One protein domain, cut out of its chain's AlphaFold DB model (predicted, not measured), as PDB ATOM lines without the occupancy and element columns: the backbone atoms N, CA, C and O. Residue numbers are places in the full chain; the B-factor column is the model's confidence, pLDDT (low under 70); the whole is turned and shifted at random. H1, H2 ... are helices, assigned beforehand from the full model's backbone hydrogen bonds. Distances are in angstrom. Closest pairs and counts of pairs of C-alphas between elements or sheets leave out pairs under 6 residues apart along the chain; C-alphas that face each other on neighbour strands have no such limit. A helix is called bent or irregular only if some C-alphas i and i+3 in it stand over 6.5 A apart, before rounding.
ATOM      1  N   ARG A  38      23.681  45.941  11.296       47.03
ATOM      2  CA  ARG A  38      22.815  46.196  10.120       47.03
ATOM      3  C   ARG A  38      21.901  45.019   9.703       47.03
ATOM      4  O   ARG A  38      22.278  44.144   8.931       47.03
ATOM      5  N   ASP A  39      20.654  45.121  10.147       54.25
ATOM      6  CA  ASP A  39      19.569  44.125  10.194       54.25
ATOM      7  C   ASP A  39      19.167  43.434   8.860       54.25
ATOM      8  O   ASP A  39      18.654  42.316   8.852       54.25
ATOM      9  N   ASN A  40      19.439  44.022   7.689       52.59
ATOM     10  CA  ASN A  40      18.869  43.504   6.430       52.59
ATOM     11  C   ASN A  40      19.685  42.381   5.761       52.59
ATOM     12  O   ASN A  40      19.095  41.433   5.242       52.59
ATOM     13  N   GLY A  41      21.021  42.452   5.762       55.38
ATOM     14  CA  GLY A  41      21.878  41.441   5.116       55.38
ATOM     15  C   GLY A  41      21.882  40.104   5.863       55.38
ATOM     16  O   GLY A  41      21.810  39.041   5.242       55.38
ATOM     17  N   ASN A  42      21.863  40.171   7.197       66.62
ATOM     18  CA  ASN A  42      21.805  39.013   8.091       66.62
ATOM     19  C   ASN A  42      20.512  38.229   7.872       66.62
ATOM     20  O   ASN A  42      20.539  37.002   7.817       66.62
ATOM     21  N   SER A  43      19.393  38.937   7.672       75.81
ATOM     22  CA  SER A  43      18.082  38.315   7.489       75.81
ATOM     23  C   SER A  43      18.033  37.380   6.271       75.81
ATOM     24  O   SER A  43      17.441  36.304   6.348       75.81
ATOM     25  N   HIS A  44      18.700  37.735   5.164       84.62
ATOM     26  CA  HIS A  44      18.690  36.922   3.948       84.62
ATOM     27  C   HIS A  44      19.559  35.667   4.079       84.62
ATOM     28  O   HIS A  44      19.110  34.573   3.737       84.62
ATOM     29  N   ILE A  45      20.777  35.806   4.614       89.00
ATOM     30  CA  ILE A  45      21.662  34.662   4.884       89.00
ATOM     31  C   ILE A  45      20.990  33.713   5.881       89.00
ATOM     32  O   ILE A  45      20.940  32.507   5.645       89.00
ATOM     33  N   HIS A  46      20.413  34.260   6.953       89.25
ATOM     34  CA  HIS A  46      19.697  33.488   7.963       89.25
ATOM     35  C   HIS A  46      18.545  32.687   7.344       89.25
ATOM     36  O   HIS A  46      18.464  31.478   7.536       89.25
ATOM     37  N   GLN A  47      17.698  33.310   6.516       91.75
ATOM     38  CA  GLN A  47      16.612  32.601   5.827       91.75
ATOM     39  C   GLN A  47      17.116  31.470   4.920       91.75
ATOM     40  O   GLN A  47      16.511  30.395   4.892       91.75
ATOM     41  N   GLN A  48      18.212  31.686   4.187       94.44
ATOM     42  CA  GLN A  48      18.801  30.645   3.342       94.44
ATOM     43  C   GLN A  48      19.345  29.476   4.170       94.44
ATOM     44  O   GLN A  48      19.125  28.319   3.811       94.44
ATOM     45  N   LEU A  49      20.008  29.758   5.295       95.06
ATOM     46  CA  LEU A  49      20.540  28.731   6.192       95.06
ATOM     47  C   LEU A  49      19.439  27.977   6.939       95.06
ATOM     48  O   LEU A  49      19.538  26.764   7.075       95.06
ATOM     49  N   ILE A  50      18.360  28.646   7.350       94.75
ATOM     50  CA  ILE A  50      17.178  27.992   7.928       94.75
ATOM     51  C   ILE A  50      16.533  27.057   6.907       94.75
ATOM     52  O   ILE A  50      16.236  25.906   7.224       94.75
ATOM     53  N   ARG A  51      16.363  27.507   5.656       96.75
ATOM     54  CA  ARG A  51      15.850  26.646   4.584       96.75
ATOM     55  C   ARG A  51      16.752  25.434   4.381       96.75
ATOM     56  O   ARG A  51      16.277  24.305   4.355       96.75
ATOM     57  N   TYR A  52      18.057  25.662   4.289       97.69
ATOM     58  CA  TYR A  52      19.041  24.596   4.183       97.69
ATOM     59  C   TYR A  52      18.938  23.589   5.338       97.69
ATOM     60  O   TYR A  52      18.874  22.378   5.106       97.69
ATOM     61  N   LEU A  53      18.869  24.095   6.571       96.81
ATOM     62  CA  LEU A  53      18.787  23.307   7.792       96.81
ATOM     63  C   LEU A  53      17.535  22.433   7.831       96.81
ATOM     64  O   LEU A  53      17.634  21.273   8.200       96.81
ATOM     65  N   TYR A  54      16.370  22.943   7.441       97.06
ATOM     66  CA  TYR A  54      15.126  22.176   7.554       97.06
ATOM     67  C   TYR A  54      14.760  21.373   6.302       97.06
ATOM     68  O   TYR A  54      14.022  20.398   6.418       97.06
ATOM     69  N   GLU A  55      15.280  21.722   5.122       96.62
ATOM     70  CA  GLU A  55      14.968  21.008   3.875       96.62
ATOM     71  C   GLU A  55      16.052  20.002   3.470       96.62
ATOM     72  O   GLU A  55      15.734  18.936   2.948       96.62
ATOM     73  N   GLN A  56      17.336  20.311   3.690       97.44
ATOM     74  CA  GLN A  56      18.440  19.493   3.166       97.44
ATOM     75  C   GLN A  56      19.118  18.641   4.235       97.44
ATOM     76  O   GLN A  56      19.466  17.490   3.963       97.44
ATOM     77  N   VAL A  57      19.311  19.169   5.446       96.88
ATOM     78  CA  VAL A  57      19.985  18.421   6.518       96.88
ATOM     79  C   VAL A  57      19.233  17.135   6.898       96.88
ATOM     80  O   VAL A  57      19.897  16.102   6.958       96.88
ATOM     81  N   PRO A  58      17.890  17.098   7.053       97.12
ATOM     82  CA  PRO A  58      17.184  15.856   7.382       97.12
ATOM     83  C   PRO A  58      17.410  14.757   6.340       97.12
ATOM     84  O   PRO A  58      17.654  13.604   6.690       97.12
ATOM     85  N   GLU A  59      17.425  15.119   5.056       96.75
ATOM     86  CA  GLU A  59      17.710  14.180   3.970       96.75
ATOM     87  C   GLU A  59      19.152  13.663   4.007       96.75
ATOM     88  O   GLU A  59      19.397  12.492   3.712       96.75
ATOM     89  N   LYS A  60      20.124  14.495   4.401       96.00
ATOM     90  CA  LYS A  60      21.510  14.046   4.610       96.00
ATOM     91  C   LYS A  60      21.613  13.058   5.769       96.00
ATOM     92  O   LYS A  60      22.258  12.023   5.621       96.00
ATOM     93  N   ILE A  61      20.943  13.348   6.884       95.38
ATOM     94  CA  ILE A  61      20.889  12.465   8.055       95.38
ATOM     95  C   ILE A  61      20.245  11.127   7.684       95.38
ATOM     96  O   ILE A  61      20.786  10.069   8.014       95.38
ATOM     97  N   ARG A  62      19.136  11.158   6.935       95.25
ATOM     98  CA  ARG A  62      18.456   9.959   6.434       95.25
ATOM     99  C   ARG A  62      19.383   9.108   5.568       95.25
ATOM    100  O   ARG A  62      19.562   7.930   5.859       95.25
ATOM    101  N   LYS A  63      20.036   9.706   4.565       95.12
ATOM    102  CA  LYS A  63      20.985   8.998   3.683       95.12
ATOM    103  C   LYS A  63      22.156   8.391   4.450       95.12
ATOM    104  O   LYS A  63      22.548   7.261   4.171       95.12
ATOM    105  N   TRP A  64      22.713   9.124   5.416       93.69
ATOM    106  CA  TRP A  64      23.772   8.601   6.277       93.69
ATOM    107  C   TRP A  64      23.280   7.391   7.081       93.69
ATOM    108  O   TRP A  64      23.966   6.371   7.130       93.69
ATOM    109  N   SER A  65      22.080   7.484   7.660       91.62
ATOM    110  CA  SER A  65      21.477   6.436   8.495       91.62
ATOM    111  C   SER A  65      21.220   5.160   7.697       91.62
ATOM    112  O   SER A  65      21.612   4.077   8.124       91.62
ATOM    113  N   GLU A  66      20.664   5.298   6.491       93.12
ATOM    114  CA  GLU A  66      20.457   4.196   5.545       93.12
ATOM    115  C   GLU A  66      21.777   3.505   5.182       93.12
ATOM    116  O   GLU A  66      21.867   2.278   5.230       93.12
ATOM    117  N   ALA A  67      22.822   4.283   4.882       92.69
ATOM    118  CA  ALA A  67      24.138   3.751   4.533       92.69
ATOM    119  C   ALA A  67      24.812   2.978   5.684       92.69
ATOM    120  O   ALA A  67      25.605   2.073   5.427       92.69
ATOM    121  N   HIS A  68      24.487   3.306   6.937       89.69
ATOM    122  CA  HIS A  68      25.069   2.689   8.134       89.69
ATOM    123  C   HIS A  68      24.127   1.705   8.843       89.69
ATOM    124  O   HIS A  68      24.479   1.205   9.909       89.69
ATOM    125  N   GLN A  69      22.951   1.413   8.270       90.12
ATOM    126  CA  GLN A  69      21.910   0.583   8.899       90.12
ATOM    127  C   GLN A  69      21.549   1.064  10.320       90.12
ATOM    128  O   GLN A  69      21.272   0.268  11.218       90.12
ATOM    129  N   ALA A  70      21.576   2.382  10.517       88.56
ATOM    130  CA  ALA A  70      21.247   3.057  11.763       88.56
ATOM    131  C   ALA A  70      19.867   3.729  11.667       88.56
ATOM    132  O   ALA A  70      19.369   3.990  10.574       88.56
ATOM    133  N   ASP A  71      19.267   4.044  12.816       89.75
ATOM    134  CA  ASP A  71      18.044   4.845  12.902       89.75
ATOM    135  C   ASP A  71      18.334   6.145  13.660       89.75
ATOM    136  O   ASP A  71      18.489   6.145  14.880       89.75
ATOM    137  N   ALA A  72      18.439   7.255  12.924       90.06
ATOM    138  CA  ALA A  72      18.658   8.585  13.490       90.06
ATOM    139  C   ALA A  72      17.364   9.401  13.659       90.06
ATOM    140  O   ALA A  72      17.436  10.595  13.965       90.06
ATOM    141  N   SER A  73      16.184   8.804  13.459       90.06
ATOM    142  CA  SER A  73      14.906   9.526  13.517       90.06
ATOM    143  C   SER A  73      14.675  10.203  14.872       90.06
ATOM    144  O   SER A  73      14.251  11.357  14.912       90.06
ATOM    145  N   GLU A  74      15.049   9.547  15.975       89.25
ATOM    146  CA  GLU A  74      14.881  10.078  17.334       89.25
ATOM    147  C   GLU A  74      15.823  11.246  17.663       89.25
ATOM    148  O   GLU A  74      15.464  12.127  18.445       89.25
ATOM    149  N   ILE A  75      17.028  11.274  17.081       88.81
ATOM    150  CA  ILE A  75      18.035  12.312  17.363       88.81
ATOM    151  C   ILE A  75      17.970  13.483  16.379       88.81
ATOM    152  O   ILE A  75      18.454  14.569  16.691       88.81
ATOM    153  N   THR A  76      17.358  13.289  15.206       93.44
ATOM    154  CA  THR A  76      17.281  14.309  14.150       93.44
ATOM    155  C   THR A  76      16.670  15.625  14.648       93.44
ATOM    156  O   THR A  76      17.303  16.659  14.447       93.44
ATOM    157  N   PRO A  77      15.514  15.646  15.348       94.00
ATOM    158  CA  PRO A  77      14.939  16.898  15.839       94.00
ATOM    159  C   PRO A  77      15.874  17.656  16.788       94.00
ATOM    160  O   PRO A  77      15.988  18.872  16.676       94.00
ATOM    161  N   ALA A  78      16.577  16.941  17.674       89.31
ATOM    162  CA  ALA A  78      17.515  17.550  18.615       89.31
ATOM    163  C   ALA A  78      18.692  18.215  17.886       89.31
ATOM    164  O   ALA A  78      19.021  19.357  18.190       89.31
ATOM    165  N   ILE A  79      19.255  17.547  16.870       91.19
ATOM    166  CA  ILE A  79      20.319  18.106  16.020       91.19
ATOM    167  C   ILE A  79      19.843  19.398  15.340       91.19
ATOM    168  O   ILE A  79      20.539  20.407  15.380       91.19
ATOM    169  N   LEU A  80      18.652  19.390  14.730       94.00
ATOM    170  CA  LEU A  80      18.128  20.567  14.027       94.00
ATOM    171  C   LEU A  80      17.875  21.741  14.977       94.00
ATOM    172  O   LEU A  80      18.195  22.880  14.640       94.00
ATOM    173  N   THR A  81      17.295  21.478  16.150       91.62
ATOM    174  CA  THR A  81      17.044  22.508  17.164       91.62
ATOM    175  C   THR A  81      18.341  23.142  17.644       91.62
ATOM    176  O   THR A  81      18.412  24.365  17.727       91.62
ATOM    177  N   ASP A  82      19.359  22.334  17.926       89.06
ATOM    178  CA  ASP A  82      20.626  22.829  18.457       89.06
ATOM    179  C   ASP A  82      21.378  23.691  17.432       89.06
ATOM    180  O   ASP A  82      21.792  24.811  17.726       89.06
ATOM    181  N   ILE A  83      21.441  23.235  16.173       91.44
ATOM    182  CA  ILE A  83      22.044  24.018  15.085       91.44
ATOM    183  C   ILE A  83      21.313  25.344  14.903       91.44
ATOM    184  O   ILE A  83      21.967  26.377  14.789       91.44
ATOM    185  N   HIS A  84      19.976  25.334  14.891       91.44
ATOM    186  CA  HIS A  84      19.181  26.554  14.747       91.44
ATOM    187  C   HIS A  84      19.531  27.567  15.842       91.44
ATOM    188  O   HIS A  84      19.801  28.721  15.524       91.44
ATOM    189  N   GLN A  85      19.610  27.142  17.106       87.38
ATOM    190  CA  GLN A  85      19.949  28.034  18.223       87.38
ATOM    191  C   GLN A  85      21.329  28.697  18.076       87.38
ATOM    192  O   GLN A  85      21.527  29.798  18.580       87.38
ATOM    193  N   GLN A  86      22.256  28.067  17.352       85.88
ATOM    194  CA  GLN A  86      23.619  28.569  17.152       85.88
ATOM    195  C   GLN A  86      23.812  29.358  15.845       85.88
ATOM    196  O   GLN A  86      24.850  30.001  15.662       85.88
ATOM    197  N   LEU A  87      22.843  29.333  14.918       88.19
ATOM    198  CA  LEU A  87      22.985  29.945  13.589       88.19
ATOM    199  C   LEU A  87      23.297  31.440  13.660       88.19
ATOM    200  O   LEU A  87      24.209  31.906  12.977       88.19
ATOM    201  N   ASP A  88      22.555  32.181  14.480       85.88
ATOM    202  CA  ASP A  88      22.671  33.638  14.568       85.88
ATOM    203  C   ASP A  88      24.070  34.079  14.991       85.88
ATOM    204  O   ASP A  88      24.675  34.968  14.383       85.88
ATOM    205  N   GLU A  89      24.610  33.432  16.021       83.62
ATOM    206  CA  GLU A  89      25.957  33.701  16.503       83.62
ATOM    207  C   GLU A  89      27.000  33.356  15.439       83.62
ATOM    208  O   GLU A  89      27.935  34.128  15.202       83.62
ATOM    209  N   ARG A  90      26.809  32.240  14.730       86.25
ATOM    210  CA  ARG A  90      27.773  31.797  13.729       86.25
ATOM    211  C   ARG A  90      27.792  32.673  12.481       86.25
ATOM    212  O   ARG A  90      28.867  32.950  11.945       86.25
ATOM    213  N   ILE A  91      26.630  33.162  12.050       88.38
ATOM    214  CA  ILE A  91      26.520  34.154  10.973       88.38
ATOM    215  C   ILE A  91      27.247  35.439  11.379       88.38
ATOM    216  O   ILE A  91      28.086  35.921  10.615       88.38
ATOM    217  N   ARG A  92      26.987  35.960  12.591       85.12
ATOM    218  CA  ARG A  92      27.673  37.158  13.104       85.12
ATOM    219  C   ARG A  92      29.187  36.971  13.097       85.12
ATOM    220  O   ARG A  92      29.888  37.801  12.521       85.12
ATOM    221  N   TYR A  93      29.684  35.864  13.650       84.88
ATOM    222  CA  TYR A  93      31.117  35.556  13.693       84.88
ATOM    223  C   TYR A  93      31.781  35.669  12.311       84.88
ATOM    224  O   TYR A  93      32.771  36.387  12.150       84.88
ATOM    225  N   TYR A  94      31.218  35.021  11.288       86.69
ATOM    226  CA  TYR A  94      31.806  35.058   9.949       86.69
ATOM    227  C   TYR A  94      31.634  36.401   9.239       86.69
ATOM    228  O   TYR A  94      32.530  36.796   8.494       86.69
ATOM    229  N   MET A  95      30.537  37.124   9.474       84.00
ATOM    230  CA  MET A  95      30.370  38.474   8.931       84.00
ATOM    231  C   MET A  95      31.427  39.439   9.458       84.00
ATOM    232  O   MET A  95      31.963  40.232   8.683       84.00
ATOM    233  N   HIS A  96      31.764  39.348  10.743       78.25
ATOM    234  CA  HIS A  96      32.845  40.129  11.334       78.25
ATOM    235  C   HIS A  96      34.206  39.718  10.782       78.25
ATOM    236  O   HIS A  96      34.936  40.572  10.293       78.25
ATOM    237  N   ALA A  97      34.512  38.416  10.770       80.25
ATOM    238  CA  ALA A  97      35.793  37.915  10.276       80.25
ATOM    239  C   ALA A  97      36.073  38.356   8.829       80.25
ATOM    240  O   ALA A  97      37.166  38.820   8.517       80.25
ATOM    241  N   VAL A  98      35.066  38.270   7.953       75.19
ATOM    242  CA  VAL A  98      35.195  38.696   6.553       75.19
ATOM    243  C   VAL A  98      35.280  40.223   6.444       75.19
ATOM    244  O   VAL A  98      35.989  40.736   5.584       75.19
ATOM    245  N   SER A  99      34.597  40.972   7.311       70.44
ATOM    246  CA  SER A  99      34.687  42.439   7.321       70.44
ATOM    247  C   SER A  99      36.073  42.922   7.762       70.44
ATOM    248  O   SER A  99      36.636  43.791   7.101       70.44
ATOM    249  N   ASP A 100      36.653  42.323   8.809       69.62
ATOM    250  CA  ASP A 100      37.990  42.642   9.333       69.62
ATOM    251  C   ASP A 100      39.109  42.286   8.340       69.62
ATOM    252  O   ASP A 100      40.042  43.068   8.138       69.62
ATOM    253  N   GLU A 101      39.008  41.134   7.664       67.31
ATOM    254  CA  GLU A 101      39.938  40.741   6.592       67.31
ATOM    255  C   GLU A 101      39.933  41.752   5.436       67.31
ATOM    256  O   GLU A 101      40.980  42.062   4.858       67.31
ATOM    257  N   ASN A 102      38.757  42.304   5.132       62.00
ATOM    258  CA  ASN A 102      38.549  43.153   3.973       62.00
ATOM    259  C   ASN A 102      38.700  44.660   4.236       62.00
ATOM    260  O   ASN A 102      38.752  45.419   3.271       62.00
ATOM    261  N   GLN A 103      38.889  45.119   5.482       58.94
ATOM    262  CA  GLN A 103      39.260  46.521   5.774       58.94
ATOM    263  C   GLN A 103      40.561  46.974   5.070       58.94
ATOM    264  O   GLN A 103      40.897  48.156   5.084       58.94
ATOM    265  N   LYS A 104      41.304  46.047   4.448       55.69
ATOM    266  CA  LYS A 104      42.530  46.297   3.677       55.69
ATOM    267  C   LYS A 104      42.313  46.441   2.162       55.69
ATOM    268  O   LYS A 104      43.283  46.729   1.464       55.69
ATOM    269  N   ALA A 105      41.100  46.223   1.648       57.00
ATOM    270  CA  ALA A 105      40.798  46.243   0.215       57.00
ATOM    271  C   ALA A 105      39.756  47.324  -0.123       57.00
ATOM    272  O   ALA A 105      38.673  47.356   0.450       57.00
ATOM    273  N   ASP A 106      40.079  48.200  -1.079       55.47
ATOM    274  CA  ASP A 106      39.320  49.430  -1.380       55.47
ATOM    275  C   ASP A 106      37.917  49.212  -1.986       55.47
ATOM    276  O   ASP A 106      37.151  50.165  -2.105       55.47
ATOM    277  N   GLN A 107      37.544  47.988  -2.369       56.75
ATOM    278  CA  GLN A 107      36.222  47.659  -2.916       56.75
ATOM    279  C   GLN A 107      35.842  46.230  -2.524       56.75
ATOM    280  O   GLN A 107      36.494  45.274  -2.941       56.75
ATOM    281  N   ILE A 108      34.773  46.088  -1.739       64.38
ATOM    282  CA  ILE A 108      34.217  44.793  -1.351       64.38
ATOM    283  C   ILE A 108      32.849  44.660  -2.006       64.38
ATOM    284  O   ILE A 108      31.972  45.498  -1.797       64.38
ATOM    285  N   ASP A 109      32.668  43.595  -2.777       79.81
ATOM    286  CA  ASP A 109      31.357  43.198  -3.268       79.81
ATOM    287  C   ASP A 109      30.548  42.574  -2.118       79.81
ATOM    288  O   ASP A 109      30.914  41.530  -1.571       79.81
ATOM    289  N   GLU A 110      29.461  43.240  -1.722       79.75
ATOM    290  CA  GLU A 110      28.601  42.825  -0.607       79.75
ATOM    291  C   GLU A 110      28.041  41.407  -0.819       79.75
ATOM    292  O   GLU A 110      27.935  40.627   0.129       79.75
ATOM    293  N   GLU A 111      27.739  41.040  -2.065       82.88
ATOM    294  CA  GLU A 111      27.229  39.711  -2.407       82.88
ATOM    295  C   GLU A 111      28.294  38.623  -2.231       82.88
ATOM    296  O   GLU A 111      28.008  37.567  -1.664       82.88
ATOM    297  N   SER A 112      29.545  38.894  -2.607       83.75
ATOM    298  CA  SER A 112      30.672  37.990  -2.354       83.75
ATOM    299  C   SER A 112      30.891  37.734  -0.857       83.75
ATOM    300  O   SER A 112      31.162  36.598  -0.456       83.75
ATOM    301  N   VAL A 113      30.713  38.754  -0.007       83.69
ATOM    302  CA  VAL A 113      30.763  38.593   1.459       83.69
ATOM    303  C   VAL A 113      29.633  37.694   1.944       83.69
ATOM    304  O   VAL A 113      29.891  36.727   2.663       83.69
ATOM    305  N   LYS A 114      28.390  37.968   1.528       85.38
ATOM    306  CA  LYS A 114      27.223  37.160   1.917       85.38
ATOM    307  C   LYS A 114      27.380  35.702   1.495       85.38
ATOM    308  O   LYS A 114      27.117  34.811   2.299       85.38
ATOM    309  N   MET A 115      27.857  35.464   0.274       88.94
ATOM    310  CA  MET A 115      28.120  34.124  -0.245       88.94
ATOM    311  C   MET A 115      29.196  33.406   0.576       88.94
ATOM    312  O   MET A 115      29.015  32.252   0.957       88.94
ATOM    313  N   SER A 116      30.295  34.090   0.917       88.88
ATOM    314  CA  SER A 116      31.356  33.507   1.747       88.88
ATOM    315  C   SER A 116      30.852  33.116   3.138       88.88
ATOM    316  O   SER A 116      31.148  32.024   3.621       88.88
ATOM    317  N   VAL A 117      30.064  33.987   3.775       89.69
ATOM    318  CA  VAL A 117      29.456  33.714   5.084       89.69
ATOM    319  C   VAL A 117      28.498  32.528   4.995       89.69
ATOM    320  O   VAL A 117      28.593  31.617   5.817       89.69
ATOM    321  N   PHE A 118      27.621  32.501   3.989       92.81
ATOM    322  CA  PHE A 118      26.693  31.395   3.766       92.81
ATOM    323  C   PHE A 118      27.429  30.054   3.636       92.81
ATOM    324  O   PHE A 118      27.119  29.121   4.373       92.81
ATOM    325  N   GLU A 119      28.439  29.966   2.765       93.62
ATOM    326  CA  GLU A 119      29.192  28.724   2.544       93.62
ATOM    327  C   GLU A 119      29.950  28.264   3.796       93.62
ATOM    328  O   GLU A 119      29.948  27.074   4.117       93.62
ATOM    329  N   LYS A 120      30.550  29.193   4.553       92.06
ATOM    330  CA  LYS A 120      31.251  28.872   5.806       92.06
ATOM    331  C   LYS A 120      30.296  28.310   6.864       92.06
ATOM    332  O   LYS A 120      30.581  27.262   7.441       92.06
ATOM    333  N   VAL A 121      29.144  28.949   7.090       93.25
ATOM    334  CA  VAL A 121      28.156  28.441   8.059       93.25
ATOM    335  C   VAL A 121      27.560  27.120   7.579       93.25
ATOM    336  O   VAL A 121      27.441  26.179   8.357       93.25
ATOM    337  N   LYS A 122      27.240  26.999   6.287       95.56
ATOM    338  CA  LYS A 122      26.736  25.757   5.697       95.56
ATOM    339  C   LYS A 122      27.720  24.594   5.886       95.56
ATOM    340  O   LYS A 122      27.295  23.482   6.201       95.56
ATOM    341  N   HIS A 123      29.018  24.838   5.714       93.94
ATOM    342  CA  HIS A 123      30.058  23.844   5.965       93.94
ATOM    343  C   HIS A 123      30.138  23.436   7.445       93.94
ATOM    344  O   HIS A 123      30.268  22.245   7.743       93.94
ATOM    345  N   ASP A 124      30.005  24.392   8.368       91.69
ATOM    346  CA  ASP A 124      29.971  24.106   9.806       91.69
ATOM    347  C   ASP A 124      28.760  23.243  10.183       91.69
ATOM    348  O   ASP A 124      28.919  22.281  10.932       91.69
ATOM    349  N   ILE A 125      27.578  23.528   9.623       94.44
ATOM    350  CA  ILE A 125      26.371  22.700   9.785       94.44
ATOM    351  C   ILE A 125      26.654  21.265   9.331       94.44
ATOM    352  O   ILE A 125      26.419  20.323  10.084       94.44
ATOM    353  N   ASP A 126      27.176  21.093   8.113       94.06
ATOM    354  CA  ASP A 126      27.451  19.771   7.539       94.06
ATOM    355  C   ASP A 126      28.426  18.965   8.408       94.06
ATOM    356  O   ASP A 126      28.166  17.806   8.740       94.06
ATOM    357  N   THR A 127      29.514  19.607   8.830       90.19
ATOM    358  CA  THR A 127      30.552  18.997   9.665       90.19
ATOM    359  C   THR A 127      30.015  18.609  11.039       90.19
ATOM    360  O   THR A 127      30.268  17.505  11.521       90.19
ATOM    361  N   ALA A 128      29.250  19.497  11.671       87.75
ATOM    362  CA  ALA A 128      28.684  19.275  12.993       87.75
ATOM    363  C   ALA A 128      27.703  18.089  12.989       87.75
ATOM    364  O   ALA A 128      27.818  17.179  13.814       87.75
ATOM    365  N   VAL A 129      26.798  18.046  12.007       91.69
ATOM    366  CA  VAL A 129      25.840  16.945  11.823       91.69
ATOM    367  C   VAL A 129      26.563  15.611  11.657       91.69
ATOM    368  O   VAL A 129      26.250  14.644  12.358       91.69
ATOM    369  N   GLU A 130      27.551  15.548  10.761       90.12
ATOM    370  CA  GLU A 130      28.301  14.319  10.500       90.12
ATOM    371  C   GLU A 130      29.056  13.837  11.744       90.12
ATOM    372  O   GLU A 130      29.018  12.645  12.067       90.12
ATOM    373  N   GLN A 131      29.707  14.749  12.472       85.81
ATOM    374  CA  GLN A 131      30.429  14.422  13.700       85.81
ATOM    375  C   GLN A 131      29.497  13.887  14.783       85.81
ATOM    376  O   GLN A 131      29.798  12.857  15.388       85.81
ATOM    377  N   TYR A 132      28.365  14.548  15.021       87.19
ATOM    378  CA  TYR A 132      27.423  14.149  16.063       87.19
ATOM    379  C   TYR A 132      26.826  12.778  15.794       87.19
ATOM    380  O   TYR A 132      26.830  11.913  16.671       87.19
ATOM    381  N   ILE A 133      26.370  12.548  14.565       89.00
ATOM    382  CA  ILE A 133      25.788  11.270  14.166       89.00
ATOM    383  C   ILE A 133      26.852  10.173  14.224       89.00
ATOM    384  O   ILE A 133      26.644   9.142  14.865       89.00
ATOM    385  N   SER A 134      28.036  10.421  13.658       87.00
ATOM    386  CA  SER A 134      29.142   9.464  13.713       87.00
ATOM    387  C   SER A 134      29.521   9.113  15.148       87.00
ATOM    388  O   SER A 134      29.743   7.946  15.450       87.00
ATOM    389  N   LYS A 135      29.594  10.095  16.053       84.88
ATOM    390  CA  LYS A 135      29.943   9.872  17.460       84.88
ATOM    391  C   LYS A 135      28.844   9.098  18.195       84.88
ATOM    392  O   LYS A 135      29.162   8.158  18.917       84.88
ATOM    393  N   THR A 136      27.581   9.442  17.955       84.56
ATOM    394  CA  THR A 136      26.408   8.792  18.563       84.56
ATOM    395  C   THR A 136      26.332   7.308  18.211       84.56
ATOM    396  O   THR A 136      26.080   6.483  19.083       84.56
ATOM    397  N   PHE A 137      26.608   6.941  16.958       82.81
ATOM    398  CA  PHE A 137      26.504   5.546  16.520       82.81
ATOM    399  C   PHE A 137      27.818   4.754  16.597       82.81
ATOM    400  O   PHE A 137      27.768   3.532  16.695       82.81
ATOM    401  N   LYS A 138      28.996   5.400  16.625       72.56
ATOM    402  CA  LYS A 138      30.281   4.707  16.872       72.56
ATOM    403  C   LYS A 138      30.469   4.273  18.325       72.56
ATOM    404  O   LYS A 138      31.227   3.343  18.565       72.56
TER     405      LYS A 138
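This is residues 38 to 138 of the 141 residues of the protein "Spore germination-like protein" of Paenibacillus larvae subsp. larvae (strain NRRL B-3650 / LMG 16245) (UniProt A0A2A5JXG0). A long, loose rod of helices is built around H4, which runs most of its length; H1 and H2 follow end to end along it, and the bent H3 folds back, its arm H3b crossing H4. The printed part has 101 residues with four named helices, H1 to H4 in order, and no named strand: all helix, with H1, H2, H3a and H4 as a bundle, helices packed together. The radius of gyration of the C-alphas is 15.8 A, and the spans are 53 by 22 by 18 A.

Start with the hub, H4, residues 110 to 138, which touches three other helices. Its residues 114 to 125 alone touch H1, residues 39 to 55, the same way at a shallow tilt of 34 degrees, only just short of steep; the closest C-alphas, of Ile 45 and Phe 118, are 6.1 A apart. H2, residues 57 to 67, only just touches H4, with 3 pairs of C-alphas within 8 A, the closest being Val 57 and Asp 126 at 7.7 A. H3, residues 76 to 102, was assigned as one helix by its hydrogen bonds but is bent: C-alphas 85 and 88 are 7.2 A apart, and its arms H3a, residues 76 to 85, and H3b, residues 88 to 102, stand at 50 degrees. H3b touches H4 at a steep tilt of 47 degrees, opposite ways, closest at the C-alphas of Tyr 94 and Val 117, 5.6 A. H3a touches H1, closest at the C-alphas of Leu 53 and Leu 80, 6.8 A. In H2, H3a, H3b and H4 every O i to N i+4 pair is within hydrogen-bond range; in H1, 11 of 13.

Find C-alpha 39 at (19.569, 44.125, 10.194); from there H1 runs 24.4 A. H3b spans 21.3 A. H4 runs 42.0 A, from C-alpha 110 at (28.601, 42.825, -0.607) to C-alpha 138 at (30.281, 4.707, 16.872).

Look to Gln 69 and Asp 106 for the C-alphas farthest apart, 52.9 A. The printed part has no cut and no long link; pLDDT is under 70 at residues 38 to 42 and 100 to 108.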